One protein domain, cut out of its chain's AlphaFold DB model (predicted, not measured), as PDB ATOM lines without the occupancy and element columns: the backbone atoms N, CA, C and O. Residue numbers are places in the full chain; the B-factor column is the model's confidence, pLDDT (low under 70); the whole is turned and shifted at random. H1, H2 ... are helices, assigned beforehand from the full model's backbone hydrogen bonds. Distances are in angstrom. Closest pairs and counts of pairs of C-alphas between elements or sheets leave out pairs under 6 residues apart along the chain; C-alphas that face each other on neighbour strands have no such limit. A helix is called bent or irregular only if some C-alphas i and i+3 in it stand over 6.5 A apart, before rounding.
ATOM      1  N   LYS A  33      16.936-105.902  14.950       38.81
ATOM      2  CA  LYS A  33      16.538-104.771  14.092       38.81
ATOM      3  C   LYS A  33      17.717-103.899  13.619       38.81
ATOM      4  O   LYS A  33      17.570-103.227  12.607       38.81
ATOM      5  N   SER A  34      18.880-103.905  14.285       54.66
ATOM      6  CA  SER A  34      20.031-103.101  13.841       54.66
ATOM      7  C   SER A  34      20.842-103.792  12.752       54.66
ATOM      8  O   SER A  34      21.397-103.102  11.908       54.66
ATOM      9  N   LEU A  35      20.897-105.130  12.713       60.50
ATOM     10  CA  LEU A  35      21.612-105.842  11.646       60.50
ATOM     11  C   LEU A  35      21.064-105.532  10.237       60.50
ATOM     12  O   LEU A  35      21.885-105.209   9.378       60.50
ATOM     13  N   PRO A  36      19.734-105.574   9.992       72.38
ATOM     14  CA  PRO A  36      19.141-105.178   8.715       72.38
ATOM     15  C   PRO A  36      19.394-103.702   8.400       72.38
ATOM     16  O   PRO A  36      19.901-103.394   7.331       72.38
ATOM     17  N   ALA A  37      19.153-102.797   9.356       78.31
ATOM     18  CA  ALA A  37      19.375-101.363   9.157       78.31
ATOM     19  C   ALA A  37      20.848-101.019   8.848       78.31
ATOM     20  O   ALA A  37      21.116-100.187   7.990       78.31
ATOM     21  N   MET A  38      21.813-101.686   9.492       78.75
ATOM     22  CA  MET A  38      23.244-101.528   9.189       78.75
ATOM     23  C   MET A  38      23.636-102.160   7.847       78.75
ATOM     24  O   MET A  38      24.518-101.638   7.170       78.75
ATOM     25  N   ALA A  39      23.002-103.269   7.448       79.62
ATOM     26  CA  ALA A  39      23.205-103.848   6.120       79.62
ATOM     27  C   ALA A  39      22.677-102.923   5.017       79.62
ATOM     28  O   ALA A  39      23.352-102.727   4.011       79.62
ATOM     29  N   GLU A  40      21.528-102.295   5.251       85.75
ATOM     30  CA  GLU A  40      20.904-101.372   4.310       85.75
ATOM     31  C   GLU A  40      21.639-100.024   4.246       85.75
ATOM     32  O   GLU A  40      21.890 -99.499   3.164       85.75
ATOM     33  N   ALA A  41      22.124 -99.503   5.377       87.31
ATOM     34  CA  ALA A  41      23.031 -98.352   5.395       87.31
ATOM     35  C   ALA A  41      24.346 -98.639   4.642       87.31
ATOM     36  O   ALA A  41      24.813 -97.812   3.861       87.31
ATOM     37  N   ALA A  42      24.931 -99.832   4.813       85.56
ATOM     38  CA  ALA A  42      26.115-100.238   4.056       85.56
ATOM     39  C   ALA A  42      25.835-100.344   2.547       85.56
ATOM     40  O   ALA A  42      26.669 -99.914   1.752       85.56
ATOM     41  N   PHE A  43      24.666-100.864   2.166       90.31
ATOM     42  CA  PHE A  43      24.221-101.018   0.779       90.31
ATOM     43  C   PHE A  43      23.900 -99.687   0.085       90.31
ATOM     44  O   PHE A  43      24.152 -99.527  -1.109       90.31
ATOM     45  N   ASN A  44      23.410 -98.695   0.827       91.12
ATOM     46  CA  ASN A  44      23.230 -97.339   0.306       91.12
ATOM     47  C   ASN A  44      24.559 -96.582   0.136       91.12
ATOM     48  O   ASN A  44      24.636 -95.685  -0.697       91.12
ATOM     49  N   ASN A  45      25.627 -97.035   0.800       91.00
ATOM     50  CA  ASN A  45      27.001 -96.563   0.606       91.00
ATOM     51  C   ASN A  45      27.789 -97.347  -0.472       91.00
ATOM     52  O   ASN A  45      29.024 -97.317  -0.475       91.00
ATOM     53  N   LEU A  46      27.113 -98.037  -1.399       89.88
ATOM     54  CA  LEU A  46      27.739 -98.651  -2.581       89.88
ATOM     55  C   LEU A  46      28.571 -97.633  -3.380       89.88
ATOM     56  O   LEU A  46      28.116 -96.529  -3.669       89.88
ATOM     57  N   GLY A  47      29.795 -98.008  -3.757       86.75
ATOM     58  CA  GLY A  47      30.679 -97.179  -4.582       86.75
ATOM     59  C   GLY A  47      31.305 -95.956  -3.897       86.75
ATOM     60  O   GLY A  47      32.099 -95.260  -4.531       86.75
ATOM     61  N   THR A  48      31.005 -95.692  -2.621       89.19
ATOM     62  CA  THR A  48      31.509 -94.509  -1.885       89.19
ATOM     63  C   THR A  48      32.982 -94.609  -1.466       89.19
ATOM     64  O   THR A  48      33.621 -93.589  -1.208       89.19
ATOM     65  N   TYR A  49      33.539 -95.822  -1.433       87.69
ATOM     66  CA  TYR A  49      34.889 -96.119  -0.934       87.69
ATOM     67  C   TYR A  49      35.912 -96.385  -2.052       87.69
ATOM     68  O   TYR A  49      36.900 -97.084  -1.843       87.69
ATOM     69  N   GLY A  50      35.671 -95.848  -3.252       82.56
ATOM     70  CA  GLY A  50      36.519 -96.057  -4.430       82.56
ATOM     71  C   GLY A  50      37.864 -95.318  -4.436       82.56
ATOM     72  O   GLY A  50      38.655 -95.564  -5.342       82.56
ATOM     73  N   ASP A  51      38.135 -94.433  -3.470       84.69
ATOM     74  CA  ASP A  51      39.400 -93.691  -3.360       84.69
ATOM     75  C   ASP A  51      40.298 -94.283  -2.257       84.69
ATOM     76  O   ASP A  51      39.977 -94.252  -1.067       84.69
ATOM     77  N   ALA A  52      41.450 -94.828  -2.658       79.62
ATOM     78  CA  ALA A  52      42.457 -95.351  -1.739       79.62
ATOM     79  C   ALA A  52      43.136 -94.279  -0.880       79.62
ATOM     80  O   ALA A  52      43.477 -94.560   0.266       79.62
ATOM     81  N   ASN A  53      43.385 -93.091  -1.427       81.62
ATOM     82  CA  ASN A  53      44.113 -92.034  -0.731       81.62
ATOM     83  C   ASN A  53      43.245 -91.462   0.388       81.62
ATOM     84  O   ASN A  53      43.703 -91.339   1.522       81.62
ATOM     85  N   GLU A  54      41.970 -91.207   0.097       85.19
ATOM     86  CA  GLU A  54      41.007 -90.731   1.090       85.19
ATOM     87  C   GLU A  54      40.858 -91.724   2.259       85.19
ATOM     88  O   GLU A  54      40.913 -91.326   3.423       85.19
ATOM     89  N   LEU A  55      40.778 -93.029   1.966       85.12
ATOM     90  CA  LEU A  55      40.737 -94.098   2.975       85.12
ATOM     91  C   LEU A  55      42.021 -94.244   3.805       85.12
ATOM     92  O   LEU A  55      41.976 -94.823   4.887       85.12
ATOM     93  N   LEU A  56      43.174 -93.808   3.297       80.00
ATOM     94  CA  LEU A  56      44.449 -93.896   4.018       80.00
ATOM     95  C   LEU A  56      44.714 -92.668   4.895       80.00
ATOM     96  O   LEU A  56      45.465 -92.776   5.860       80.00
ATOM     97  N   VAL A  57      44.109 -91.524   4.564       87.12
ATOM     98  CA  VAL A  57      44.285 -90.254   5.287       87.12
ATOM     99  C   VAL A  57      43.161 -90.013   6.306       87.12
ATOM    100  O   VAL A  57      43.409 -89.400   7.342       87.12
ATOM    101  N   ASN A  58      41.946 -90.524   6.068       89.94
ATOM    102  CA  ASN A  58      40.808 -90.385   6.980       89.94
ATOM    103  C   ASN A  58      40.527 -91.691   7.752       89.94
ATOM    104  O   ASN A  58      39.972 -92.653   7.214       89.94
ATOM    105  N   GLN A  59      40.878 -91.702   9.043       88.38
ATOM    106  CA  GLN A  59      40.688 -92.852   9.933       88.38
ATOM    107  C   GLN A  59      39.207 -93.212  10.147       88.38
ATOM    108  O   GLN A  59      38.879 -94.399  10.161       88.38
ATOM    109  N   ASP A  60      38.316 -92.226  10.266       90.12
ATOM    110  CA  ASP A  60      36.886 -92.469  10.489       90.12
ATOM    111  C   ASP A  60      36.250 -93.103   9.246       90.12
ATOM    112  O   ASP A  60      35.610 -94.151   9.341       90.12
ATOM    113  N   LYS A  61      36.546 -92.566   8.051       88.44
ATOM    114  CA  LYS A  61      36.098 -93.155   6.775       88.44
ATOM    115  C   LYS A  61      36.654 -94.569   6.570       88.44
ATOM    116  O   LYS A  61      35.991 -95.438   6.002       88.44
ATOM    117  N   PHE A  62      37.859 -94.841   7.069       87.19
ATOM    118  CA  PHE A  62      38.433 -96.185   7.066       87.19
ATOM    119  C   PHE A  62      37.705 -97.150   8.024       87.19
ATOM    120  O   PHE A  62      37.563 -98.339   7.713       87.19
ATOM    121  N   ASP A  63      37.213 -96.672   9.171       88.44
ATOM    122  CA  ASP A  63      36.329 -97.419  10.077       88.44
ATOM    123  C   ASP A  63      34.936 -97.675   9.487       88.44
ATOM    124  O   ASP A  63      34.464 -98.817   9.537       88.44
ATOM    125  N   GLU A  64      34.336 -96.697   8.809       90.44
ATOM    126  CA  GLU A  64      33.103 -96.882   8.029       90.44
ATOM    127  C   GLU A  64      33.278 -97.926   6.915       90.44
ATOM    128  O   GLU A  64      32.483 -98.862   6.804       90.44
ATOM    129  N   PHE A  65      34.375 -97.860   6.155       88.94
ATOM    130  CA  PHE A  65      34.718 -98.850   5.132       88.94
ATOM    131  C   PHE A  65      34.856-100.272   5.703       88.94
ATOM    132  O   PHE A  65      34.334-101.235   5.133       88.94
ATOM    133  N   LYS A  66      35.511-100.430   6.866       88.00
ATOM    134  CA  LYS A  66      35.602-101.724   7.575       88.00
ATOM    135  C   LYS A  66      34.217-102.275   7.944       88.00
ATOM    136  O   LYS A  66      34.026-103.496   7.894       88.00
ATOM    137  N   TRP A  67      33.264-101.411   8.300       90.06
ATOM    138  CA  TRP A  67      31.869-101.790   8.544       90.06
ATOM    139  C   TRP A  67      31.122-102.139   7.254       90.06
ATOM    140  O   TRP A  67      30.520-103.213   7.190       90.06
ATOM    141  N   HIS A  68      31.223-101.310   6.216       91.25
ATOM    142  CA  HIS A  68      30.626-101.559   4.904       91.25
ATOM    143  C   HIS A  68      31.057-102.925   4.346       91.25
ATOM    144  O   HIS A  68      30.205-103.780   4.116       91.25
ATOM    145  N   VAL A  69      32.366-103.210   4.274       89.94
ATOM    146  CA  VAL A  69      32.903-104.506   3.810       89.94
ATOM    147  C   VAL A  69      32.322-105.690   4.594       89.94
ATOM    148  O   VAL A  69      32.012-106.729   4.013       89.94
ATOM    149  N   LYS A  70      32.146-105.559   5.915       89.69
ATOM    150  CA  LYS A  70      31.564-106.616   6.760       89.69
ATOM    151  C   LYS A  70      30.091-106.872   6.420       89.69
ATOM    152  O   LYS A  70      29.693-108.033   6.330       89.69
ATOM    153  N   HIS A  71      29.295-105.815   6.268       90.62
ATOM    154  CA  HIS A  71      27.858-105.921   6.010       90.62
ATOM    155  C   HIS A  71      27.549-106.334   4.571       90.62
ATOM    156  O   HIS A  71      26.753-107.248   4.367       90.62
ATOM    157  N   MET A  72      28.242-105.756   3.593       92.50
ATOM    158  CA  MET A  72      28.112-106.118   2.181       92.50
ATOM    159  C   MET A  72      28.516-107.568   1.934       92.50
ATOM    160  O   MET A  72      27.792-108.305   1.270       92.50
ATOM    161  N   ASN A  73      29.608-108.032   2.555       91.31
ATOM    162  CA  ASN A  73      29.991-109.440   2.483       91.31
ATOM    163  C   ASN A  73      28.952-110.373   3.130       91.31
ATOM    164  O   ASN A  73      28.850-111.518   2.714       91.31
ATOM    165  N   ALA A  74      28.192-109.929   4.136       90.88
ATOM    166  CA  ALA A  74      27.106-110.730   4.702       90.88
ATOM    167  C   ALA A  74      25.869-110.749   3.783       90.88
ATOM    168  O   ALA A  74      25.386-111.834   3.463       90.88
ATOM    169  N   LYS A  75      25.411-109.575   3.315       92.69
ATOM    170  CA  LYS A  75      24.255-109.419   2.411       92.69
ATOM    171  C   LYS A  75      24.464-110.224   1.124       92.69
ATOM    172  O   LYS A  75      23.715-111.152   0.843       92.69
ATOM    173  N   PHE A  76      25.565-109.981   0.412       94.12
ATOM    174  CA  PHE A  76      25.819-110.640  -0.872       94.12
ATOM    175  C   PHE A  76      26.235-112.106  -0.773       94.12
ATOM    176  O   PHE A  76      26.086-112.838  -1.746       94.12
ATOM    177  N   GLN A  77      26.697-112.583   0.388       94.38
ATOM    178  CA  GLN A  77      26.929-114.016   0.578       94.38
ATOM    179  C   GLN A  77      25.609-114.788   0.696       94.38
ATOM    180  O   GLN A  77      25.564-115.932   0.244       94.38
ATOM    181  N   ALA A  78      24.559-114.180   1.265       92.69
ATOM    182  CA  ALA A  78      23.216-114.756   1.293       92.69
ATOM    183  C   ALA A  78      22.597-114.770  -0.115       92.69
ATOM    184  O   ALA A  78      22.285-115.850  -0.612       92.69
ATOM    185  N   ILE A  79      22.570-113.611  -0.788       93.81
ATOM    186  CA  ILE A  79      22.069-113.451  -2.168       93.81
ATOM    187  C   ILE A  79      22.753-114.438  -3.126       93.81
ATOM    188  O   ILE A  79      22.104-115.165  -3.876       93.81
ATOM    189  N   TYR A  80      24.087-114.535  -3.062       93.81
ATOM    190  CA  TYR A  80      24.835-115.490  -3.878       93.81
ATOM    191  C   TYR A  80      24.417-116.940  -3.600       93.81
ATOM    192  O   TYR A  80      24.299-117.719  -4.537       93.81
ATOM    193  N   VAL A  81      24.198-117.332  -2.340       92.50
ATOM    194  CA  VAL A  81      23.801-118.710  -1.998       92.50
ATOM    195  C   VAL A  81      22.383-119.025  -2.474       92.50
ATOM    196  O   VAL A  81      22.180-120.119  -3.001       92.50
ATOM    197  N   ASN A  82      21.443-118.083  -2.345       91.25
ATOM    198  CA  ASN A  82      20.078-118.227  -2.852       91.25
ATOM    199  C   ASN A  82      20.071-118.397  -4.386       91.25
ATOM    200  O   ASN A  82      19.652-119.431  -4.915       91.25
ATOM    201  N   LEU A  83      20.633-117.423  -5.107       91.12
ATOM    202  CA  LEU A  83      20.550-117.380  -6.565       91.12
ATOM    203  C   LEU A  83      21.485-118.363  -7.288       91.12
ATOM    204  O   LEU A  83      21.144-118.826  -8.379       91.12
ATOM    205  N   TYR A  84      22.651-118.720  -6.727       89.69
ATOM    206  CA  TYR A  84      23.638-119.561  -7.425       89.69
ATOM    207  C   TYR A  84      23.066-120.915  -7.850       89.69
ATOM    208  O   TYR A  84      23.280-121.334  -8.988       89.69
ATOM    209  N   GLY A  85      22.316-121.590  -6.972       83.44
ATOM    210  CA  GLY A  85      21.709-122.886  -7.289       83.44
ATOM    211  C   GLY A  85      20.682-122.787  -8.420       83.44
ATOM    212  O   GLY A  85      20.733-123.568  -9.372       83.44
ATOM    213  N   LYS A  86      19.801-121.784  -8.345       85.94
ATOM    214  CA  LYS A  86      18.698-121.547  -9.287       85.94
ATOM    215  C   LYS A  86      19.221-121.171 -10.681       85.94
ATOM    216  O   LYS A  86      18.925-121.837 -11.675       85.94
ATOM    217  N   LEU A  87      20.096-120.166 -10.752       83.69
ATOM    218  CA  LEU A  87      20.664-119.665 -12.009       83.69
ATOM    219  C   LEU A  87      21.623-120.667 -12.674       83.69
ATOM    220  O   LEU A  87      21.673-120.745 -13.905       83.69
ATOM    221  N   SER A  88      22.338-121.491 -11.895       73.19
ATOM    222  CA  SER A  88      23.188-122.564 -12.443       73.19
ATOM    223  C   SER A  88      22.388-123.622 -13.207       73.19
ATOM    224  O   SER A  88      22.886-124.182 -14.183       73.19
ATOM    225  N   GLN A  89      21.131-123.855 -12.821       75.12
ATOM    226  CA  GLN A  89      20.211-124.767 -13.511       75.12
ATOM    227  C   GLN A  89      19.535-124.131 -14.742       75.12
ATOM    228  O   GLN A  89      18.689-124.761 -15.375       75.12
ATOM    229  N   LYS A  90      19.920-122.899 -15.115       77.12
ATOM    230  CA  LYS A  90      19.302-122.086 -16.182       77.12
ATOM    231  C   LYS A  90      17.829-121.750 -15.929       77.12
ATOM    232  O   LYS A  90      17.097-121.438 -16.870       77.12
ATOM    233  N   PHE A  91      17.401-121.804 -14.669       69.88
ATOM    234  CA  PHE A  91      16.093-121.318 -14.257       69.88
ATOM    235  C   PHE A  91      16.063-119.787 -14.353       69.88
ATOM    236  O   PHE A  91      17.056-119.125 -14.047       69.88
ATOM    237  N   TYR A  92      14.932-119.236 -14.791       78.38
ATOM    238  CA  TYR A  92      14.669-117.801 -14.720       78.38
ATOM    239  C   TYR A  92      13.831-117.540 -13.470       78.38
ATOM    240  O   TYR A  92      12.757-118.139 -13.382       78.38
ATOM    241  N   PRO A  93      14.286-116.715 -12.513       77.75
ATOM    242  CA  PRO A  93      13.521-116.479 -11.299       77.75
ATOM    243  C   PRO A  93      12.180-115.786 -11.556       77.75
ATOM    244  O   PRO A  93      12.038-115.001 -12.495       77.75
ATOM    245  N   VAL A  94      11.177-116.123 -10.743       75.94
ATOM    246  CA  VAL A  94       9.784-115.665 -10.925       75.94
ATOM    247  C   VAL A  94       9.165-115.176  -9.616       75.94
ATOM    248  O   VAL A  94       8.233-114.379  -9.658       75.94
ATOM    249  N   ASP A  95       9.660-115.644  -8.473       85.88
ATOM    250  CA  ASP A  95       9.302-115.130  -7.157       85.88
ATOM    251  C   ASP A  95       9.905-113.742  -6.890       85.88
ATOM    252  O   ASP A  95      10.957-113.376  -7.410       85.88
ATOM    253  N   GLU A  96       9.196-112.969  -6.070       87.12
ATOM    254  CA  GLU A  96       9.518-111.580  -5.728       87.12
ATOM    255  C   GLU A  96      10.859-111.458  -4.980       87.12
ATOM    256  O   GLU A  96      11.633-110.544  -5.253       87.12
ATOM    257  N   GLU A  97      11.179-112.422  -4.106       89.81
ATOM    258  CA  GLU A  97      12.436-112.464  -3.344       89.81
ATOM    259  C   GLU A  97      13.657-112.582  -4.270       89.81
ATOM    260  O   GLU A  97      14.583-111.776  -4.172       89.81
ATOM    261  N   ASP A  98      13.640-113.504  -5.238       90.88
ATOM    262  CA  ASP A  98      14.726-113.610  -6.216       90.88
ATOM    263  C   ASP A  98      14.849-112.390  -7.144       90.88
ATOM    264  O   ASP A  98      15.948-112.088  -7.623       90.88
ATOM    265  N   LEU A  99      13.743-111.700  -7.442       91.12
ATOM    266  CA  LEU A  99      13.763-110.487  -8.266       91.12
ATOM    267  C   LEU A  99      14.384-109.306  -7.509       91.12
ATOM    268  O   LEU A  99      15.161-108.556  -8.106       91.12
ATOM    269  N   GLU A 100      14.126-109.169  -6.207       92.44
ATOM    270  CA  GLU A 100      14.834-108.215  -5.342       92.44
ATOM    271  C   GLU A 100      16.324-108.568  -5.196       92.44
ATOM    272  O   GLU A 100      17.184-107.708  -5.395       92.44
ATOM    273  N   ASP A 101      16.663-109.843  -4.989       93.75
ATOM    274  CA  ASP A 101      18.055-110.317  -4.979       93.75
ATOM    275  C   ASP A 101      18.788-109.992  -6.307       93.75
ATOM    276  O   ASP A 101      19.970-109.623  -6.313       93.75
ATOM    277  N   LEU A 102      18.092-110.073  -7.451       93.56
ATOM    278  CA  LEU A 102      18.612-109.673  -8.766       93.56
ATOM    279  C   LEU A 102      18.755-108.149  -8.926       93.56
ATOM    280  O   LEU A 102      19.742-107.708  -9.526       93.56
ATOM    281  N   LYS A 103      17.832-107.339  -8.386       93.38
ATOM    282  CA  LYS A 103      17.957-105.865  -8.320       93.38
ATOM    283  C   LYS A 103      19.169-105.458  -7.479       93.38
ATOM    284  O   LYS A 103      19.951-104.597  -7.896       93.38
ATOM    285  N   ASP A 104      19.385-106.127  -6.352       94.75
ATOM    286  CA  ASP A 104      20.521-105.886  -5.469       94.75
ATOM    287  C   ASP A 104      21.853-106.303  -6.107       94.75
ATOM    288  O   ASP A 104      22.826-105.541  -6.047       94.75
ATOM    289  N   LEU A 105      21.905-107.455  -6.793       93.69
ATOM    290  CA  LEU A 105      23.056-107.832  -7.623       93.69
ATOM    291  C   LEU A 105      23.319-106.807  -8.726       93.69
ATOM    292  O   LEU A 105      24.470-106.416  -8.924       93.69
ATOM    293  N   ARG A 106      22.272-106.340  -9.417       93.00
ATOM    294  CA  ARG A 106      22.387-105.301 -10.443       93.00
ATOM    295  C   ARG A 106      23.015-104.040  -9.851       93.00
ATOM    296  O   ARG A 106      24.009-103.578 -10.403       93.00
ATOM    297  N   LYS A 107      22.519-103.537  -8.710       93.69
ATOM    298  CA  LYS A 107      23.053-102.336  -8.033       93.69
ATOM    299  C   LYS A 107      24.509-102.528  -7.585       93.69
ATOM    300  O   LYS A 107      25.324-101.632  -7.790       93.69
ATOM    301  N   LEU A 108      24.871-103.690  -7.029       94.06
ATOM    302  CA  LEU A 108      26.260-104.020  -6.680       94.06
ATOM    303  C   LEU A 108      27.172-103.971  -7.914       94.06
ATOM    304  O   LEU A 108      28.187-103.279  -7.910       94.06
ATOM    305  N   VAL A 109      26.812-104.700  -8.973       90.62
ATOM    306  CA  VAL A 109      27.626-104.848 -10.191       90.62
ATOM    307  C   VAL A 109      27.732-103.533 -10.973       90.62
ATOM    308  O   VAL A 109      28.746-103.300 -11.631       90.62
ATOM    309  N   THR A 110      26.723-102.656 -10.910       88.06
ATOM    310  CA  THR A 110      26.745-101.351 -11.590       88.06
ATOM    311  C   THR A 110      27.513-100.276 -10.825       88.06
ATOM    312  O   THR A 110      28.140 -99.427 -11.457       88.06
ATOM    313  N   THR A 111      27.435-100.281  -9.492       90.88
ATOM    314  CA  THR A 111      27.755 -99.099  -8.670       90.88
ATOM    315  C   THR A 111      29.022 -99.263  -7.835       90.88
ATOM    316  O   THR A 111      29.656 -98.260  -7.507       90.88
ATOM    317  N   GLU A 112      29.414-100.491  -7.484       91.56
ATOM    318  CA  GLU A 112      30.521-100.699  -6.550       91.56
ATOM    319  C   GLU A 112      31.883-100.285  -7.125       91.56
ATOM    320  O   GLU A 112      32.230-100.587  -8.270       91.56
ATOM    321  N   LYS A 113      32.681 -99.601  -6.297       87.56
ATOM    322  CA  LYS A 113      34.002 -99.072  -6.654       87.56
ATOM    323  C   LYS A 113      35.038 -99.544  -5.649       87.56
ATOM    324  O   LYS A 113      34.858 -99.408  -4.444       87.56
ATOM    325  N   PHE A 114      36.147-100.059  -6.168       82.69
ATOM    326  CA  PHE A 114      37.202-100.665  -5.367       82.69
ATOM    327  C   PHE A 114      38.431 -99.752  -5.288       82.69
ATOM    328  O   PHE A 114      38.956 -99.386  -6.340       82.69
ATOM    329  N   PRO A 115      38.930 -99.431  -4.081       76.12
ATOM    330  CA  PRO A 115      40.004 -98.454  -3.906       76.12
ATOM    331  C   PRO A 115      41.367 -98.901  -4.456       76.12
ATOM    332  O   PRO A 115      42.187 -98.062  -4.813       76.12
ATOM    333  N   TRP A 116      41.639-100.208  -4.563       70.00
ATOM    334  CA  TRP A 116      42.945-100.719  -5.016       70.00
ATOM    335  C   TRP A 116      42.843-101.878  -6.025       70.00
ATOM    336  O   TRP A 116      42.004-102.770  -5.845       70.00
ATOM    337  N   PRO A 117      43.745-101.933  -7.033       62.44
ATOM    338  CA  PRO A 117      43.848-103.046  -7.977       62.44
ATOM    339  C   PRO A 117      44.190-104.411  -7.348       62.44
ATOM    340  O   PRO A 117      44.776-104.524  -6.273       62.44
ATOM    341  N   ARG A 118      43.857-105.465  -8.100       58.41
ATOM    342  CA  ARG A 118      43.649-106.870  -7.688       58.41
ATOM    343  C   ARG A 118      44.766-107.644  -6.958       58.41
ATOM    344  O   ARG A 118      44.496-108.762  -6.523       58.41
ATOM    345  N   PHE A 119      46.005-107.160  -6.838       52.78
ATOM    346  CA  PHE A 119      47.159-108.072  -6.702       52.78
ATOM    347  C   PHE A 119      48.096-107.819  -5.508       52.78
ATOM    348  O   PHE A 119      49.149-107.201  -5.643       52.78
ATOM    349  N   LYS A 120      47.753-108.406  -4.349       54.50
ATOM    350  CA  LYS A 120      48.692-108.892  -3.307       54.50
ATOM    351  C   LYS A 120      47.938-109.777  -2.303       54.50
ATOM    352  O   LYS A 120      46.954-109.328  -1.724       54.50
ATOM    353  N   LYS A 121      48.390-111.022  -2.073       56.78
ATOM    354  CA  LYS A 121      47.785-111.912  -1.059       56.78
ATOM    355  C   LYS A 121      47.960-111.291   0.339       56.78
ATOM    356  O   LYS A 121      49.100-111.047   0.734       56.78
ATOM    357  N   PRO A 122      46.878-111.019   1.087       60.53
ATOM    358  CA  PRO A 122      46.975-110.363   2.385       60.53
ATOM    359  C   PRO A 122      47.312-111.347   3.509       60.53
ATOM    360  O   PRO A 122      46.889-112.502   3.493       60.53
ATOM    361  N   ILE A 123      48.019-110.855   4.528       61.47
ATOM    362  CA  ILE A 123      48.311-111.611   5.752       61.47
ATOM    363  C   ILE A 123      46.984-111.903   6.490       61.47
ATOM    364  O   ILE A 123      46.176-110.975   6.657       61.47
ATOM    365  N   PRO A 124      46.728-113.150   6.938       57.97
ATOM    366  CA  PRO A 124      45.547-113.498   7.727       57.97
ATOM    367  C   PRO A 124      45.351-112.596   8.955       57.97
ATOM    368  O   PRO A 124      46.305-112.071   9.519       57.97
ATOM    369  N   GLY A 125      44.098-112.381   9.360       59.06
ATOM    370  CA  GLY A 125      43.743-111.511  10.494       59.06
ATOM    371  C   GLY A 125      43.706-110.006  10.183       59.06
ATOM    372  O   GLY A 125      43.036-109.260  10.892       59.06
ATOM    373  N   THR A 126      44.336-109.546   9.097       69.56
ATOM    374  CA  THR A 126      44.318-108.123   8.707       69.56
ATOM    375  C   THR A 126      43.004-107.693   8.039       69.56
ATOM    376  O   THR A 126      42.272-108.502   7.463       69.56
ATOM    377  N   TRP A 127      42.719-106.384   8.031       71.38
ATOM    378  CA  TRP A 127      41.596-105.814   7.271       71.38
ATOM    379  C   TRP A 127      41.688-106.127   5.769       71.38
ATOM    380  O   TRP A 127      40.670-106.400   5.133       71.38
ATOM    381  N   LYS A 128      42.912-106.202   5.224       73.50
ATOM    382  CA  LYS A 128      43.179-106.583   3.829       73.50
ATOM    383  C   LYS A 128      42.659-107.994   3.518       73.50
ATOM    384  O   LYS A 128      42.170-108.233   2.418       73.50
ATOM    385  N   ALA A 129      42.687-108.913   4.489       75.62
ATOM    386  CA  ALA A 129      42.117-110.254   4.340       75.62
ATOM    387  C   ALA A 129      40.577-110.259   4.334       75.62
ATOM    388  O   ALA A 129      39.982-111.035   3.588       75.62
ATOM    389  N   LYS A 130      39.917-109.378   5.104       77.25
ATOM    390  CA  LYS A 130      38.452-109.190   5.020       77.25
ATOM    391  C   LYS A 130      38.051-108.609   3.664       77.25
ATOM    392  O   LYS A 130      37.178-109.162   3.005       77.25
ATOM    393  N   TYR A 131      38.750-107.563   3.224       82.50
ATOM    394  CA  TYR A 131      38.550-106.951   1.912       82.50
ATOM    395  C   TYR A 131      38.748-107.952   0.765       82.50
ATOM    396  O   TYR A 131      37.890-108.065  -0.100       82.50
ATOM    397  N   SER A 132      39.819-108.753   0.787       81.81
ATOM    398  CA  SER A 132      40.072-109.769  -0.245       81.81
ATOM    399  C   SER A 132      38.975-110.839  -0.334       81.81
ATOM    400  O   SER A 132      38.736-111.351  -1.426       81.81
ATOM    401  N   ARG A 133      38.289-111.167   0.773       85.50
ATOM    402  CA  ARG A 133      37.117-112.062   0.752       85.50
ATOM    403  C   ARG A 133      35.911-111.397   0.095       85.50
ATOM    404  O   ARG A 133      35.320-112.006  -0.789       85.50
ATOM    405  N   TYR A 134      35.599-110.159   0.482       88.75
ATOM    406  CA  TYR A 134      34.512-109.386  -0.127       88.75
ATOM    407  C   TYR A 134      34.738-109.174  -1.627       88.75
ATOM    408  O   TYR A 134      33.839-109.409  -2.425       88.75
ATOM    409  N   PHE A 135      35.968-108.848  -2.026       86.88
ATOM    410  CA  PHE A 135      36.347-108.729  -3.428       86.88
ATOM    411  C   PHE A 135      36.147-110.047  -4.202       86.88
ATOM    412  O   PHE A 135      35.519-110.055  -5.256       86.88
ATOM    413  N   GLY A 136      36.592-111.182  -3.651       89.00
ATOM    414  CA  GLY A 136      36.364-112.495  -4.269       89.00
ATOM    415  C   GLY A 136      34.888-112.923  -4.302       89.00
ATOM    416  O   GLY A 136      34.487-113.680  -5.185       89.00
ATOM    417  N   LEU A 137      34.056-112.441  -3.373       93.19
ATOM    418  CA  LEU A 137      32.599-112.596  -3.427       93.19
ATOM    419  C   LEU A 137      31.988-111.714  -4.525       93.19
ATOM    420  O   LEU A 137      31.158-112.198  -5.289       93.19
ATOM    421  N   PHE A 138      32.428-110.462  -4.650       92.44
ATOM    422  CA  PHE A 138      32.002-109.556  -5.715       92.44
ATOM    423  C   PHE A 138      32.296-110.140  -7.108       92.44
ATOM    424  O   PHE A 138      31.411-110.162  -7.957       92.44
ATOM    425  N   GLU A 139      33.482-110.714  -7.336       90.62
ATOM    426  CA  GLU A 139      33.812-111.390  -8.604       90.62
ATOM    427  C   GLU A 139      32.865-112.555  -8.929       90.62
ATOM    428  O   GLU A 139      32.450-112.730 -10.080       90.62
ATOM    429  N   LYS A 140      32.478-113.334  -7.913       93.38
ATOM    430  CA  LYS A 140      31.480-114.400  -8.056       93.38
ATOM    431  C   LYS A 140      30.092-113.840  -8.363       93.38
ATOM    432  O   LYS A 140      29.421-114.378  -9.235       93.38
ATOM    433  N   CYS A 141      29.690-112.746  -7.716       94.00
ATOM    434  CA  CYS A 141      28.426-112.052  -7.979       94.00
ATOM    435  C   CYS A 141      28.365-111.493  -9.412       94.00
ATOM    436  O   CYS A 141      27.377-111.705 -10.105       94.00
ATOM    437  N   VAL A 142      29.446-110.872  -9.902       91.56
ATOM    438  CA  VAL A 142      29.571-110.411 -11.299       91.56
ATOM    439  C   VAL A 142      29.449-111.582 -12.277       91.56
ATOM    440  O   VAL A 142      28.751-111.475 -13.282       91.56
ATOM    441  N   THR A 143      30.108-112.707 -11.988       91.69
ATOM    442  CA  THR A 143      30.059-113.913 -12.834       91.69
ATOM    443  C   THR A 143      28.651-114.516 -12.865       91.69
ATOM    444  O   THR A 143      28.128-114.803 -13.940       91.69
ATOM    445  N   LEU A 144      28.004-114.628 -11.702       92.62
ATOM    446  CA  LEU A 144      26.630-115.104 -11.561       92.62
ATOM    447  C   LEU A 144      25.637-114.206 -12.318       92.62
ATOM    448  O   LEU A 144      24.768-114.704 -13.030       92.62
ATOM    449  N   TYR A 145      25.807-112.884 -12.231       92.06
ATOM    450  CA  TYR A 145      24.954-111.925 -12.929       92.06
ATOM    451  C   TYR A 145      25.141-111.971 -14.456       92.06
ATOM    452  O   TYR A 145      24.169-111.876 -15.205       92.06
ATOM    453  N   LYS A 146      26.368-112.206 -14.949       91.62
ATOM    454  CA  LYS A 146      26.623-112.480 -16.377       91.62
ATOM    455  C   LYS A 146      25.919-113.747 -16.858       91.62
ATOM    456  O   LYS A 146      25.226-113.706 -17.873       91.62
ATOM    457  N   GLN A 147      26.035-114.833 -16.095       90.50
ATOM    458  CA  GLN A 147      25.373-116.104 -16.389       90.50
ATOM    459  C   GLN A 147      23.841-115.966 -16.409       90.50
ATOM    460  O   GLN A 147      23.192-116.519 -17.295       90.50
ATOM    461  N   TYR A 148      23.264-115.187 -15.489       92.31
ATOM    462  CA  TYR A 148      21.852-114.796 -15.528       92.31
ATOM    463  C   TYR A 148      21.495-114.086 -16.841       92.31
ATOM    464  O   TYR A 148      20.632-114.575 -17.569       92.31
ATOM    465  N   MET A 149      22.188-112.997 -17.194       92.12
ATOM    466  CA  MET A 149      21.888-112.236 -18.415       92.12
ATOM    467  C   MET A 149      21.980-113.100 -19.683       92.12
ATOM    468  O   MET A 149      21.142-112.971 -20.576       92.12
ATOM    469  N   GLU A 150      22.965-114.002 -19.765       91.31
ATOM    470  CA  GLU A 150      23.098-114.950 -20.876       91.31
ATOM    471  C   GLU A 150      21.940-115.960 -20.916       91.31
ATOM    472  O   GLU A 150      21.293-116.108 -21.958       91.31
ATOM    473  N   ASN A 151      21.636-116.617 -19.791       91.12
ATOM    474  CA  ASN A 151      20.534-117.576 -19.681       91.12
ATOM    475  C   ASN A 151      19.196-116.937 -20.077       91.12
ATOM    476  O   ASN A 151      18.471-117.485 -20.914       91.12
ATOM    477  N   THR A 152      18.898-115.751 -19.540       92.88
ATOM    478  CA  THR A 152      17.690-114.982 -19.855       92.88
ATOM    479  C   THR A 152      17.639-114.632 -21.339       92.88
ATOM    480  O   THR A 152      16.632-114.910 -21.995       92.88
ATOM    481  N   ALA A 153      18.735-114.119 -21.917       93.81
ATOM    482  CA  ALA A 153      18.818-113.778 -23.339       93.81
ATOM    483  C   ALA A 153      18.614-114.996 -24.264       93.81
ATOM    484  O   ALA A 153      18.008-114.866 -25.334       93.81
ATOM    485  N   VAL A 154      19.085-116.184 -23.868       92.81
ATOM    486  CA  VAL A 154      18.840-117.450 -24.578       92.81
ATOM    487  C   VAL A 154      17.376-117.883 -24.454       92.81
ATOM    488  O   VAL A 154      16.777-118.276 -25.460       92.81
ATOM    489  N   MET A 155      16.786-117.781 -23.261       93.75
ATOM    490  CA  MET A 155      15.400-118.177 -22.993       93.75
ATOM    491  C   MET A 155      14.407-117.347 -23.815       93.75
ATOM    492  O   MET A 155      13.651-117.908 -24.611       93.75
ATOM    493  N   ILE A 156      14.478-116.015 -23.727       95.00
ATOM    494  CA  ILE A 156      13.603-115.126 -24.502       95.00
ATOM    495  C   ILE A 156      13.832-115.274 -26.017       95.00
ATOM    496  O   ILE A 156      12.873-115.264 -26.784       95.00
ATOM    497  N   LYS A 157      15.074-115.504 -26.483       96.00
ATOM    498  CA  LYS A 157      15.366-115.780 -27.906       96.00
ATOM    499  C   LYS A 157      14.657-117.049 -28.392       96.00
ATOM    500  O   LYS A 157      14.173-117.072 -29.524       96.00
ATOM    501  N   LYS A 158      14.614-118.100 -27.564       95.38
ATOM    502  CA  LYS A 158      13.937-119.366 -27.883       95.38
ATOM    503  C   LYS A 158      12.420-119.181 -27.962       95.38
ATOM    504  O   LYS A 158      11.825-119.675 -28.917       95.38
ATOM    505  N   ALA A 159      11.835-118.453 -27.011       95.81
ATOM    506  CA  ALA A 159      10.409-118.142 -26.998       95.81
ATOM    507  C   ALA A 159      10.009-117.283 -28.214       95.81
ATOM    508  O   ALA A 159       9.140-117.684 -28.988       95.81
ATOM    509  N   ILE A 160      10.737-116.182 -28.471       96.12
ATOM    510  CA  ILE A 160      10.546-115.310 -29.647       96.12
ATOM    511  C   ILE A 160      10.507-116.137 -30.936       96.12
ATOM    512  O   ILE A 160       9.546-116.032 -31.690       96.12
ATOM    513  N   LYS A 161      11.499-117.011 -31.167       96.44
ATOM    514  CA  LYS A 161      11.598-117.795 -32.411       96.44
ATOM    515  C   LYS A 161      10.355-118.656 -32.695       96.44
ATOM    516  O   LYS A 161      10.074-118.930 -33.860       96.44
ATOM    517  N   LYS A 162       9.638-119.113 -31.663       95.38
ATOM    518  CA  LYS A 162       8.423-119.923 -31.829       95.38
ATOM    519  C   LYS A 162       7.200-119.069 -32.164       95.38
ATOM    520  O   LYS A 162       6.470-119.409 -33.090       95.38
ATOM    521  N   VAL A 163       6.995-117.965 -31.442       94.56
ATOM    522  CA  VAL A 163       5.789-117.129 -31.591       94.56
ATOM    523  C   VAL A 163       5.867-116.149 -32.759       94.56
ATOM    524  O   VAL A 163       4.838-115.779 -33.313       94.56
ATOM    525  N   GLU A 164       7.071-115.735 -33.163       93.25
ATOM    526  CA  GLU A 164       7.301-114.643 -34.118       93.25
ATOM    527  C   GLU A 164       6.537-114.837 -35.436       93.25
ATOM    528  O   GLU A 164       5.836-113.927 -35.878       93.25
ATOM    529  N   LYS A 165       6.570-116.043 -36.022       92.31
ATOM    530  CA  LYS A 165       5.808-116.349 -37.246       92.31
ATOM    531  C   LYS A 165       4.293-116.224 -37.035       92.31
ATOM    532  O   LYS A 165       3.603-115.737 -37.923       92.31
ATOM    533  N   SER A 166       3.783-116.638 -35.876       90.06
ATOM    534  CA  SER A 166       2.357-116.563 -35.536       90.06
ATOM    535  C   SER A 166       1.889-115.125 -35.284       90.06
ATOM    536  O   SER A 166       0.808-114.765 -35.736       90.06
ATOM    537  N   VAL A 167       2.715-114.276 -34.655       89.12
ATOM    538  CA  VAL A 167       2.430-112.835 -34.464       89.12
ATOM    539  C   VAL A 167       2.407-112.072 -35.799       89.12
ATOM    540  O   VAL A 167       1.631-111.127 -35.969       89.12
ATOM    541  N   TYR A 168       3.233-112.477 -36.771       88.94
ATOM    542  CA  TYR A 168       3.186-111.936 -38.135       88.94
ATOM    543  C   TYR A 168       2.030-112.483 -38.986       88.94
ATOM    544  O   TYR A 168       1.669-111.842 -39.965       88.94
ATOM    545  N   ALA A 169       1.449-113.626 -38.613       88.50
ATOM    546  CA  ALA A 169       0.280-114.230 -39.260       88.50
ATOM    547  C   ALA A 169      -1.054-113.873 -38.566       88.50
ATOM    548  O   ALA A 169      -2.063-114.522 -38.817       88.50
ATOM    549  N   ASP A 170      -1.046-112.877 -37.677       85.44
ATOM    550  CA  ASP A 170      -2.215-112.348 -36.954       85.44
ATOM    551  C   ASP A 170      -2.971-113.386 -36.099       85.44
ATOM    552  O   ASP A 170      -4.139-113.206 -35.740       85.44
ATOM    553  N   ASN A 171      -2.281-114.457 -35.696       85.25
ATOM    554  CA  ASN A 171      -2.812-115.435 -34.754       85.25
ATOM    555  C   ASN A 171      -2.927-114.810 -33.355       85.25
ATOM    556  O   ASN A 171      -2.029-114.092 -32.904       85.25
ATOM    557  N   ASN A 172      -4.023-115.098 -32.650       85.19
ATOM    558  CA  ASN A 172      -4.170-114.747 -31.237       85.19
ATOM    559  C   ASN A 172      -3.349-115.728 -30.385       85.19
ATOM    560  O   ASN A 172      -3.552-116.936 -30.479       85.19
ATOM    561  N   LEU A 173      -2.437-115.201 -29.569       85.62
ATOM    562  CA  LEU A 173      -1.515-115.953 -28.714       85.62
ATOM    563  C   LEU A 173      -1.709-115.619 -27.223       85.62
ATOM    564  O   LEU A 173      -0.755-115.687 -26.451       85.62
ATOM    565  N   GLY A 174      -2.926-115.233 -26.817       77.81
ATOM    566  CA  GLY A 174      -3.246-114.841 -25.436       77.81
ATOM    567  C   GLY A 174      -2.741-115.827 -24.374       77.81
ATOM    568  O   GLY A 174      -2.011-115.422 -23.471       77.81
ATOM    569  N   ASP A 175      -3.040-117.116 -24.543       86.00
ATOM    570  CA  ASP A 175      -2.638-118.190 -23.619       86.00
ATOM    571  C   ASP A 175      -1.387-118.969 -24.083       86.00
ATOM    572  O   ASP A 175      -1.056-120.015 -23.525       86.00
ATOM    573  N   ASP A 176      -0.671-118.490 -25.111       92.31
ATOM    574  CA  ASP A 176       0.527-119.175 -25.609       92.31
ATOM    575  C   ASP A 176       1.662-119.114 -24.561       92.31
ATOM    576  O   ASP A 176       2.037-118.024 -24.105       92.31
ATOM    577  N   PRO A 177       2.252-120.260 -24.168       92.50
ATOM    578  CA  PRO A 177       3.218-120.312 -23.074       92.50
ATOM    579  C   PRO A 177       4.537-119.601 -23.403       92.50
ATOM    580  O   PRO A 177       5.192-119.067 -22.504       92.50
ATOM    581  N   ASP A 178       4.941-119.554 -24.673       94.00
ATOM    582  CA  ASP A 178       6.133-118.828 -25.098       94.00
ATOM    583  C   ASP A 178       5.847-117.320 -25.187       94.00
ATOM    584  O   ASP A 178       6.696-116.521 -24.792       94.00
ATOM    585  N   MET A 179       4.637-116.906 -25.579       93.06
ATOM    586  CA  MET A 179       4.211-115.501 -25.523       93.06
ATOM    587  C   MET A 179       4.159-114.983 -24.078       93.06
ATOM    588  O   MET A 179       4.698-113.914 -23.779       93.06
ATOM    589  N   GLN A 180       3.594-115.768 -23.158       92.12
ATOM    590  CA  GLN A 180       3.589-115.468 -21.722       92.12
ATOM    591  C   GLN A 180       5.008-115.440 -21.130       92.12
ATOM    592  O   GLN A 180       5.323-114.574 -20.312       92.12
ATOM    593  N   THR A 181       5.906-116.314 -21.598       93.50
ATOM    594  CA  THR A 181       7.333-116.281 -21.228       93.50
ATOM    595  C   THR A 181       8.005-114.976 -21.673       93.50
ATOM    596  O   THR A 181       8.742-114.374 -20.893       93.50
ATOM    597  N   ILE A 182       7.734-114.493 -22.894       94.75
ATOM    598  CA  ILE A 182       8.281-113.214 -23.383       94.75
ATOM    599  C   ILE A 182       7.747-112.047 -22.550       94.75
ATOM    600  O   ILE A 182       8.544-111.208 -22.141       94.75
ATOM    601  N   ARG A 183       6.436-112.006 -22.257       94.19
ATOM    602  CA  ARG A 183       5.837-110.974 -21.389       94.19
ATOM    603  C   ARG A 183       6.514-110.923 -20.028       94.19
ATOM    604  O   ARG A 183       6.985-109.860 -19.640       94.19
ATOM    605  N   ARG A 184       6.612-112.070 -19.348       93.12
ATOM    606  CA  ARG A 184       7.224-112.180 -18.019       93.12
ATOM    607  C   ARG A 184       8.662-111.671 -18.013       93.12
ATOM    608  O   ARG A 184       8.976-110.786 -17.234       93.12
ATOM    609  N   ILE A 185       9.511-112.170 -18.915       94.56
ATOM    610  CA  ILE A 185      10.913-111.733 -18.979       94.56
ATOM    611  C   ILE A 185      10.992-110.231 -19.290       94.56
ATOM    612  O   ILE A 185      11.711-109.507 -18.615       94.56
ATOM    613  N   VAL A 186      10.246-109.727 -20.280       94.31
ATOM    614  CA  VAL A 186      10.303-108.300 -20.647       94.31
ATOM    615  C   VAL A 186       9.871-107.394 -19.491       94.31
ATOM    616  O   VAL A 186      10.525-106.379 -19.272       94.31
ATOM    617  N   LEU A 187       8.817-107.752 -18.753       92.75
ATOM    618  CA  LEU A 187       8.347-106.987 -17.594       92.75
ATOM    619  C   LEU A 187       9.370-107.013 -16.451       92.75
ATOM    620  O   LEU A 187       9.806-105.951 -16.012       92.75
ATOM    621  N   ASN A 188       9.821-108.201 -16.050       93.31
ATOM    622  CA  ASN A 188      10.779-108.375 -14.960       93.31
ATOM    623  C   ASN A 188      12.127-107.681 -15.259       93.31
ATOM    624  O   ASN A 188      12.676-107.009 -14.391       93.31
ATOM    625  N   GLU A 189      12.656-107.752 -16.490       94.19
ATOM    626  CA  GLU A 189      13.886-107.016 -16.833       94.19
ATOM    627  C   GLU A 189      13.682-105.489 -16.832       94.19
ATOM    628  O   GLU A 189      14.586-104.754 -16.434       94.19
ATOM    629  N   ILE A 190      12.515-104.990 -17.262       91.62
ATOM    630  CA  ILE A 190      12.177-103.557 -17.172       91.62
ATOM    631  C   ILE A 190      12.125-103.110 -15.706       91.62
ATOM    632  O   ILE A 190      12.585-102.014 -15.390       91.62
ATOM    633  N   GLU A 191      11.627-103.960 -14.812       90.75
ATOM    634  CA  GLU A 191      11.580-103.704 -13.373       90.75
ATOM    635  C   GLU A 191      12.975-103.717 -12.719       90.75
ATOM    636  O   GLU A 191      13.291-102.843 -11.913       90.75
ATOM    637  N   ILE A 192      13.844-104.661 -13.103       91.25
ATOM    638  CA  ILE A 192      15.212-104.797 -12.564       91.25
ATOM    639  C   ILE A 192      16.126-103.642 -12.999       91.25
ATOM    640  O   ILE A 192      16.941-103.140 -12.217       91.25
ATOM    641  N   TRP A 193      16.030-103.227 -14.263       89.44
ATOM    642  CA  TRP A 193      16.918-102.212 -14.834       89.44
ATOM    643  C   TRP A 193      16.359-100.789 -14.769       89.44
ATOM    644  O   TRP A 193      17.142 -99.833 -14.720       89.44
ATOM    645  N   GLY A 194      15.033-100.654 -14.757       86.00
ATOM    646  CA  GLY A 194      14.315 -99.404 -14.968       86.00
ATOM    647  C   GLY A 194      14.237 -99.013 -16.449       86.00
ATOM    648  O   GLY A 194      15.185 -99.177 -17.221       86.00
ATOM    649  N   GLY A 195      13.103 -98.438 -16.850       86.56
ATOM    650  CA  GLY A 195      12.933 -97.829 -18.170       86.56
ATOM    651  C   GLY A 195      13.015 -98.803 -19.353       86.56
ATOM    652  O   GLY A 195      12.765-100.002 -19.247       86.56
ATOM    653  N   HIS A 196      13.316 -98.264 -20.533       87.06
ATOM    654  CA  HIS A 196      13.263 -99.007 -21.788       87.06
ATOM    655  C   HIS A 196      14.532 -99.852 -22.018       87.06
ATOM    656  O   HIS A 196      15.628 -99.336 -21.810       87.06
ATOM    657  N   PRO A 197      14.452-101.085 -22.571       89.69
ATOM    658  CA  PRO A 197      15.634-101.913 -22.818       89.69
ATOM    659  C   PRO A 197      16.800-101.199 -23.509       89.69
ATOM    660  O   PRO A 197      17.948-101.321 -23.088       89.69
ATOM    661  N   LEU A 198      16.525-100.404 -24.550       87.38
ATOM    662  CA  LEU A 198      17.589 -99.697 -25.272       87.38
ATOM    663  C   LEU A 198      18.287 -98.600 -24.448       87.38
ATOM    664  O   LEU A 198      19.454 -98.331 -24.733       87.38
ATOM    665  N   SER A 199      17.627 -98.021 -23.436       87.69
ATOM    666  CA  SER A 199      18.187 -96.965 -22.579       87.69
ATOM    667  C   SER A 199      18.958 -97.490 -21.366       87.69
ATOM    668  O   SER A 199      19.493 -96.688 -20.609       87.69
ATOM    669  N   TRP A 200      19.035 -98.807 -21.150       89.31
ATOM    670  CA  TRP A 200      19.875 -99.358 -20.085       89.31
ATOM    671  C   TRP A 200      21.339 -98.971 -20.330       89.31
ATOM    672  O   TRP A 200      21.862 -99.144 -21.430       89.31
ATOM    673  N   GLU A 201      22.035 -98.451 -19.329       84.25
ATOM    674  CA  GLU A 201      23.464 -98.164 -19.471       84.25
ATOM    675  C   GLU A 201      24.285 -99.456 -19.385       84.25
ATOM    676  O   GLU A 201      23.845-100.457 -18.820       84.25
ATOM    677  N   THR A 202      25.478 -99.468 -19.985       82.62
ATOM    678  CA  THR A 202      26.404-100.607 -19.893       82.62
ATOM    679  C   THR A 202      27.464-100.296 -18.836       82.62
ATOM    680  O   THR A 202      28.340 -99.476 -19.113       82.62
ATOM    681  N   PRO A 203      27.444-100.940 -17.653       81.62
ATOM    682  CA  PRO A 203      28.451-100.703 -16.624       81.62
ATOM    683  C   PRO A 203      29.857-101.016 -17.128       81.62
ATOM    684  O   PRO A 203      30.049-101.983 -17.867       81.62
ATOM    685  N   ALA A 204      30.860-100.268 -16.668       80.06
ATOM    686  CA  ALA A 204      32.252-100.468 -17.077       80.06
ATOM    687  C   ALA A 204      32.723-101.925 -16.885       80.06
ATOM    688  O   ALA A 204      33.373-102.484 -17.768       80.06
ATOM    689  N   ILE A 205      32.315-102.586 -15.795       79.25
ATOM    690  CA  ILE A 205      32.661-103.991 -15.511       79.25
ATOM    691  C   ILE A 205      31.966-105.012 -16.433       79.25
ATOM    692  O   ILE A 205      32.422-106.151 -16.575       79.25
ATOM    693  N   LEU A 206      30.874-104.599 -17.084       80.44
ATOM    694  CA  LEU A 206      30.135-105.380 -18.074       80.44
ATOM    695  C   LEU A 206      30.447-104.960 -19.522       80.44
ATOM    696  O   LEU A 206      30.011-105.639 -20.447       80.44
ATOM    697  N   SER A 207      31.220-103.891 -19.745       73.75
ATOM    698  CA  SER A 207      31.535-103.360 -21.085       73.75
ATOM    699  C   SER A 207      32.260-104.357 -21.998       73.75
ATOM    700  O   SER A 207      32.038-104.367 -23.208       73.75
ATOM    701  N   GLN A 208      33.081-105.232 -21.409       70.00
ATOM    702  CA  GLN A 208      33.812-106.303 -22.095       70.00
ATOM    703  C   GLN A 208      32.962-107.569 -22.330       70.00
ATOM    704  O   GLN A 208      33.419-108.491 -22.998       70.00
ATOM    705  N   SER A 209      31.745-107.634 -21.779       71.56
ATOM    706  CA  SER A 209      30.804-108.756 -21.931       71.56
ATOM    707  C   SER A 209      29.686-108.416 -22.920       71.56
ATOM    708  O   SER A 209      29.062-107.359 -22.844       71.56
ATOM    709  N   GLY A 210      29.394-109.338 -23.838       84.00
ATOM    710  CA  GLY A 210      28.287-109.210 -24.792       84.00
ATOM    711  C   GLY A 210      26.912-109.483 -24.173       84.00
ATOM    712  O   GLY A 210      25.892-109.131 -24.763       84.00
ATOM    713  N   GLU A 211      26.872-110.077 -22.983       88.31
ATOM    714  CA  GLU A 211      25.686-110.609 -22.306       88.31
ATOM    715  C   GLU A 211      24.582-109.549 -22.141       88.31
ATOM    716  O   GLU A 211      23.461-109.754 -22.608       88.31
ATOM    717  N   LEU A 212      24.907-108.367 -21.598       89.25
ATOM    718  CA  LEU A 212      23.945-107.263 -21.454       89.25
ATOM    719  C   LEU A 212      23.473-106.711 -22.810       89.25
ATOM    720  O   LEU A 212      22.305-106.358 -22.966       89.25
ATOM    721  N   ARG A 213      24.357-106.662 -23.819       90.12
ATOM    722  CA  ARG A 213      23.999-106.243 -25.189       90.12
ATOM    723  C   ARG A 213      22.998-107.224 -25.806       90.12
ATOM    724  O   ARG A 213      22.032-106.799 -26.442       90.12
ATOM    725  N   HIS A 214      23.214-108.523 -25.604       91.62
ATOM    726  CA  HIS A 214      22.309-109.572 -26.058       91.62
ATOM    727  C   HIS A 214      20.960-109.487 -25.344       91.62
ATOM    728  O   HIS A 214      19.939-109.415 -26.028       91.62
ATOM    729  N   LEU A 215      20.950-109.428 -24.009       93.75
ATOM    730  CA  LEU A 215      19.731-109.306 -23.208       93.75
ATOM    731  C   LEU A 215      18.897-108.097 -23.647       93.75
ATOM    732  O   LEU A 215      17.755-108.259 -24.070       93.75
ATOM    733  N   ARG A 216      19.512-106.908 -23.690       93.75
ATOM    734  CA  ARG A 216      18.910-105.657 -24.177       93.75
ATOM    735  C   ARG A 216      18.217-105.803 -25.525       93.75
ATOM    736  O   ARG A 216      17.045-105.454 -25.670       93.75
ATOM    737  N   HIS A 217      18.939-106.306 -26.527       93.94
ATOM    738  CA  HIS A 217      18.401-106.429 -27.878       93.94
ATOM    739  C   HIS A 217      17.234-107.427 -27.932       93.94
ATOM    740  O   HIS A 217      16.251-107.197 -28.638       93.94
ATOM    741  N   ARG A 218      17.305-108.520 -27.159       95.38
ATOM    742  CA  ARG A 218      16.232-109.518 -27.104       95.38
ATOM    743  C   ARG A 218      15.002-109.022 -26.347       95.38
ATOM    744  O   ARG A 218      13.905-109.211 -26.861       95.38
ATOM    745  N   CYS A 219      15.162-108.339 -25.213       95.94
ATOM    746  CA  CYS A 219      14.048-107.731 -24.483       95.94
ATOM    747  C   CYS A 219      13.367-106.639 -25.316       95.94
ATOM    748  O   CYS A 219      12.141-106.604 -25.383       95.94
ATOM    749  N   ASN A 220      14.132-105.828 -26.060       95.56
ATOM    750  CA  ASN A 220      13.554-104.885 -27.020       95.56
ATOM    751  C   ASN A 220      12.741-105.594 -28.122       95.56
ATOM    752  O   ASN A 220      11.612-105.200 -28.399       95.56
ATOM    753  N   ARG A 221      13.271-106.671 -28.729       95.06
ATOM    754  CA  ARG A 221      12.529-107.453 -29.740       95.06
ATOM    755  C   ARG A 221      11.271-108.105 -29.156       95.06
ATOM    756  O   ARG A 221      10.243-108.103 -29.824       95.06
ATOM    757  N   GLY A 222      11.342-108.610 -27.924       95.69
ATOM    758  CA  GLY A 222      10.196-109.140 -27.185       95.69
ATOM    759  C   GLY A 222       9.116-108.082 -26.963       95.69
ATOM    760  O   GLY A 222       7.967-108.312 -27.320       95.69
ATOM    761  N   ARG A 223       9.494-106.888 -26.485       95.19
ATOM    762  CA  ARG A 223       8.584-105.743 -26.315       95.19
ATOM    763  C   ARG A 223       7.894-105.344 -27.621       95.19
ATOM    764  O   ARG A 223       6.689-105.133 -27.633       95.19
ATOM    765  N   LEU A 224       8.635-105.283 -28.730       93.75
ATOM    766  CA  LEU A 224       8.061-104.971 -30.046       93.75
ATOM    767  C   LEU A 224       7.054-106.036 -30.512       93.75
ATOM    768  O   LEU A 224       6.025-105.682 -31.077       93.75
ATOM    769  N   LEU A 225       7.316-107.323 -30.254       93.25
ATOM    770  CA  LEU A 225       6.377-108.409 -30.564       93.25
ATOM    771  C   LEU A 225       5.129-108.384 -29.671       93.25
ATOM    772  O   LEU A 225       4.036-108.631 -30.171       93.25
ATOM    773  N   ILE A 226       5.280-108.043 -28.385       93.25
ATOM    774  CA  ILE A 226       4.161-107.818 -27.457       93.25
ATOM    775  C   ILE A 226       3.263-106.692 -27.972       93.25
ATOM    776  O   ILE A 226       2.074-106.916 -28.176       93.25
ATOM    777  N   ASN A 227       3.837-105.519 -28.258       91.50
ATOM    778  CA  ASN A 227       3.080-104.374 -28.762       91.50
ATOM    779  C   ASN A 227       2.351-104.706 -30.072       91.50
ATOM    780  O   ASN A 227       1.161-104.436 -30.189       91.50
ATOM    781  N   LEU A 228       3.039-105.349 -31.025       90.44
ATOM    782  CA  LEU A 228       2.461-105.735 -32.316       90.44
ATOM    783  C   LEU A 228       1.299-106.730 -32.170       90.44
ATOM    784  O   LEU A 228       0.303-106.618 -32.878       90.44
ATOM    785  N   HIS A 229       1.421-107.705 -31.267       91.50
ATOM    786  CA  HIS A 229       0.337-108.630 -30.943       91.50
ATOM    787  C   HIS A 229      -0.849-107.889 -30.309       91.50
ATOM    788  O   HIS A 229      -1.994-108.072 -30.719       91.50
ATOM    789  N   ASP A 230      -0.580-107.034 -29.325       89.19
ATOM    790  CA  ASP A 230      -1.627-106.387 -28.537       89.19
ATOM    791  C   ASP A 230      -2.367-105.314 -29.334       89.19
ATOM    792  O   ASP A 230      -3.577-105.199 -29.201       89.19
ATOM    793  N   GLU A 231      -1.705-104.584 -30.231       87.19
ATOM    794  CA  GLU A 231      -2.379-103.646 -31.139       87.19
ATOM    795  C   GLU A 231      -3.330-104.348 -32.112       87.19
ATOM    796  O   GLU A 231      -4.457-103.890 -32.295       87.19
ATOM    797  N   LYS A 232      -2.932-105.502 -32.661       84.19
ATOM    798  CA  LYS A 232      -3.784-106.305 -33.556       84.19
ATOM    799  C   LYS A 232      -5.002-106.899 -32.850       84.19
ATOM    800  O   LYS A 232      -6.059-107.032 -33.464       84.19
ATOM    801  N   HIS A 233      -4.875-107.243 -31.566       77.62
ATOM    802  CA  HIS A 233      -5.939-107.914 -30.807       77.62
ATOM    803  C   HIS A 233      -6.698-106.999 -29.827       77.62
ATOM    804  O   HIS A 233      -7.749-107.406 -29.334       77.62
ATOM    805  N   LYS A 234      -6.273-105.739 -29.627       69.69
ATOM    806  CA  LYS A 234      -6.959-104.708 -28.810       69.69
ATOM    807  C   LYS A 234      -8.457-104.611 -29.110       69.69
ATOM    808  O   LYS A 234      -9.260-104.558 -28.186       69.69
ATOM    809  N   HIS A 235      -8.838-104.644 -30.389       53.81
ATOM    810  CA  HIS A 235     -10.239-104.535 -30.817       53.81
ATOM    811  C   HIS A 235     -10.998-105.872 -30.867       53.81
ATOM    812  O   HIS A 235     -12.223-105.864 -30.954       53.81
TER     813      HIS A 235
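This is residues 33 to 235 of the 352 residues of an uncharacterized protein of Synchytrium endobioticum (UniProt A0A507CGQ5). One very long helix, H5, makes the long axis of an elongated helical body, with H3 and H4 packed on its earlier part and H6 and H7 on its later part. At the end where H5 begins, H1 crosses H3, and the short H2 lies at the start of H3. The printed part has 203 residues with seven named helices, H1 to H7 in chain order, and no named strand; the class is all helix. It is only just loose, close to compact, with a radius of gyration of the C-alphas of 20.4 A, and spans 66 by 36 by 28 A.

H1 is residues 34 to 44, beginning with C-alpha 34 at (20.031, -103.101, 13.841). H2 is residues 52 to 57. H3, residues 59 to 88, is 41.1 A long, with a kink of 34 degrees near residue 82; it is only just irregular, with C-alphas 82 and 85 6.6 A apart. H4, residues 96 to 111, is 22.3 A long. H5, residues 127 to 168, is 59.8 A long and begins with C-alpha 127 at (41.596, -105.814, 7.271); it has a kink of 42 degrees near residue 162 and is only just irregular, with C-alphas 162 and 165 7.0 A apart. H6, residues 177 to 193, is 24.1 A long. H7, residues 211 to 233, is 32.9 A long and ends with C-alpha 233 at (-5.939, -107.914, -30.807).

H3 and H5 are the hubs, touching four helices each, and helix packing is mostly crossed, with lines mostly at more than a shallow tilt. H1 touches H3 about perpendicular, at 88 degrees; their closest C-alphas, of Ala 42 and His 68, are 4.8 A apart. H2 and H3 touch only at the corner, closest at the C-alphas of Leu 55 and Phe 62, 5.1 A. H3 and H5 touch at a steep tilt of 39 degrees, the same way, closest at Asn 73 and Tyr 134, C-alphas 5.2 A apart. H4 touches H5 with residues 102 to 109 alone; the closest C-alphas, of Val 109 and Val 142, are 6.0 A apart. H5 and H6 form a helical hairpin, closest at the C-alphas of Ala 159 and Asp 178, 4.7 A. H7 touches H5 at a shallow tilt of 34 degrees, only just short of steep, closest at the C-alphas of Ala 153 and Leu 215, 4.6 A. H3 and H7 are apart. Every O i to N i+4 pair is within hydrogen-bond range in H1, H2, H4, H6 and H7, against 24 of 26 in H3 and 35 of 38 in H5.

The two C-alphas farthest apart, of Ile 123 and His 235, are 69.4 A from each other. The printed part has no cut. The links H4 to H5 and H6 to H7 are long. The mean pLDDT of the printed part is 86.1; residues 33 to 35, 91, 117 to 126 and 234 to 235 are under 70.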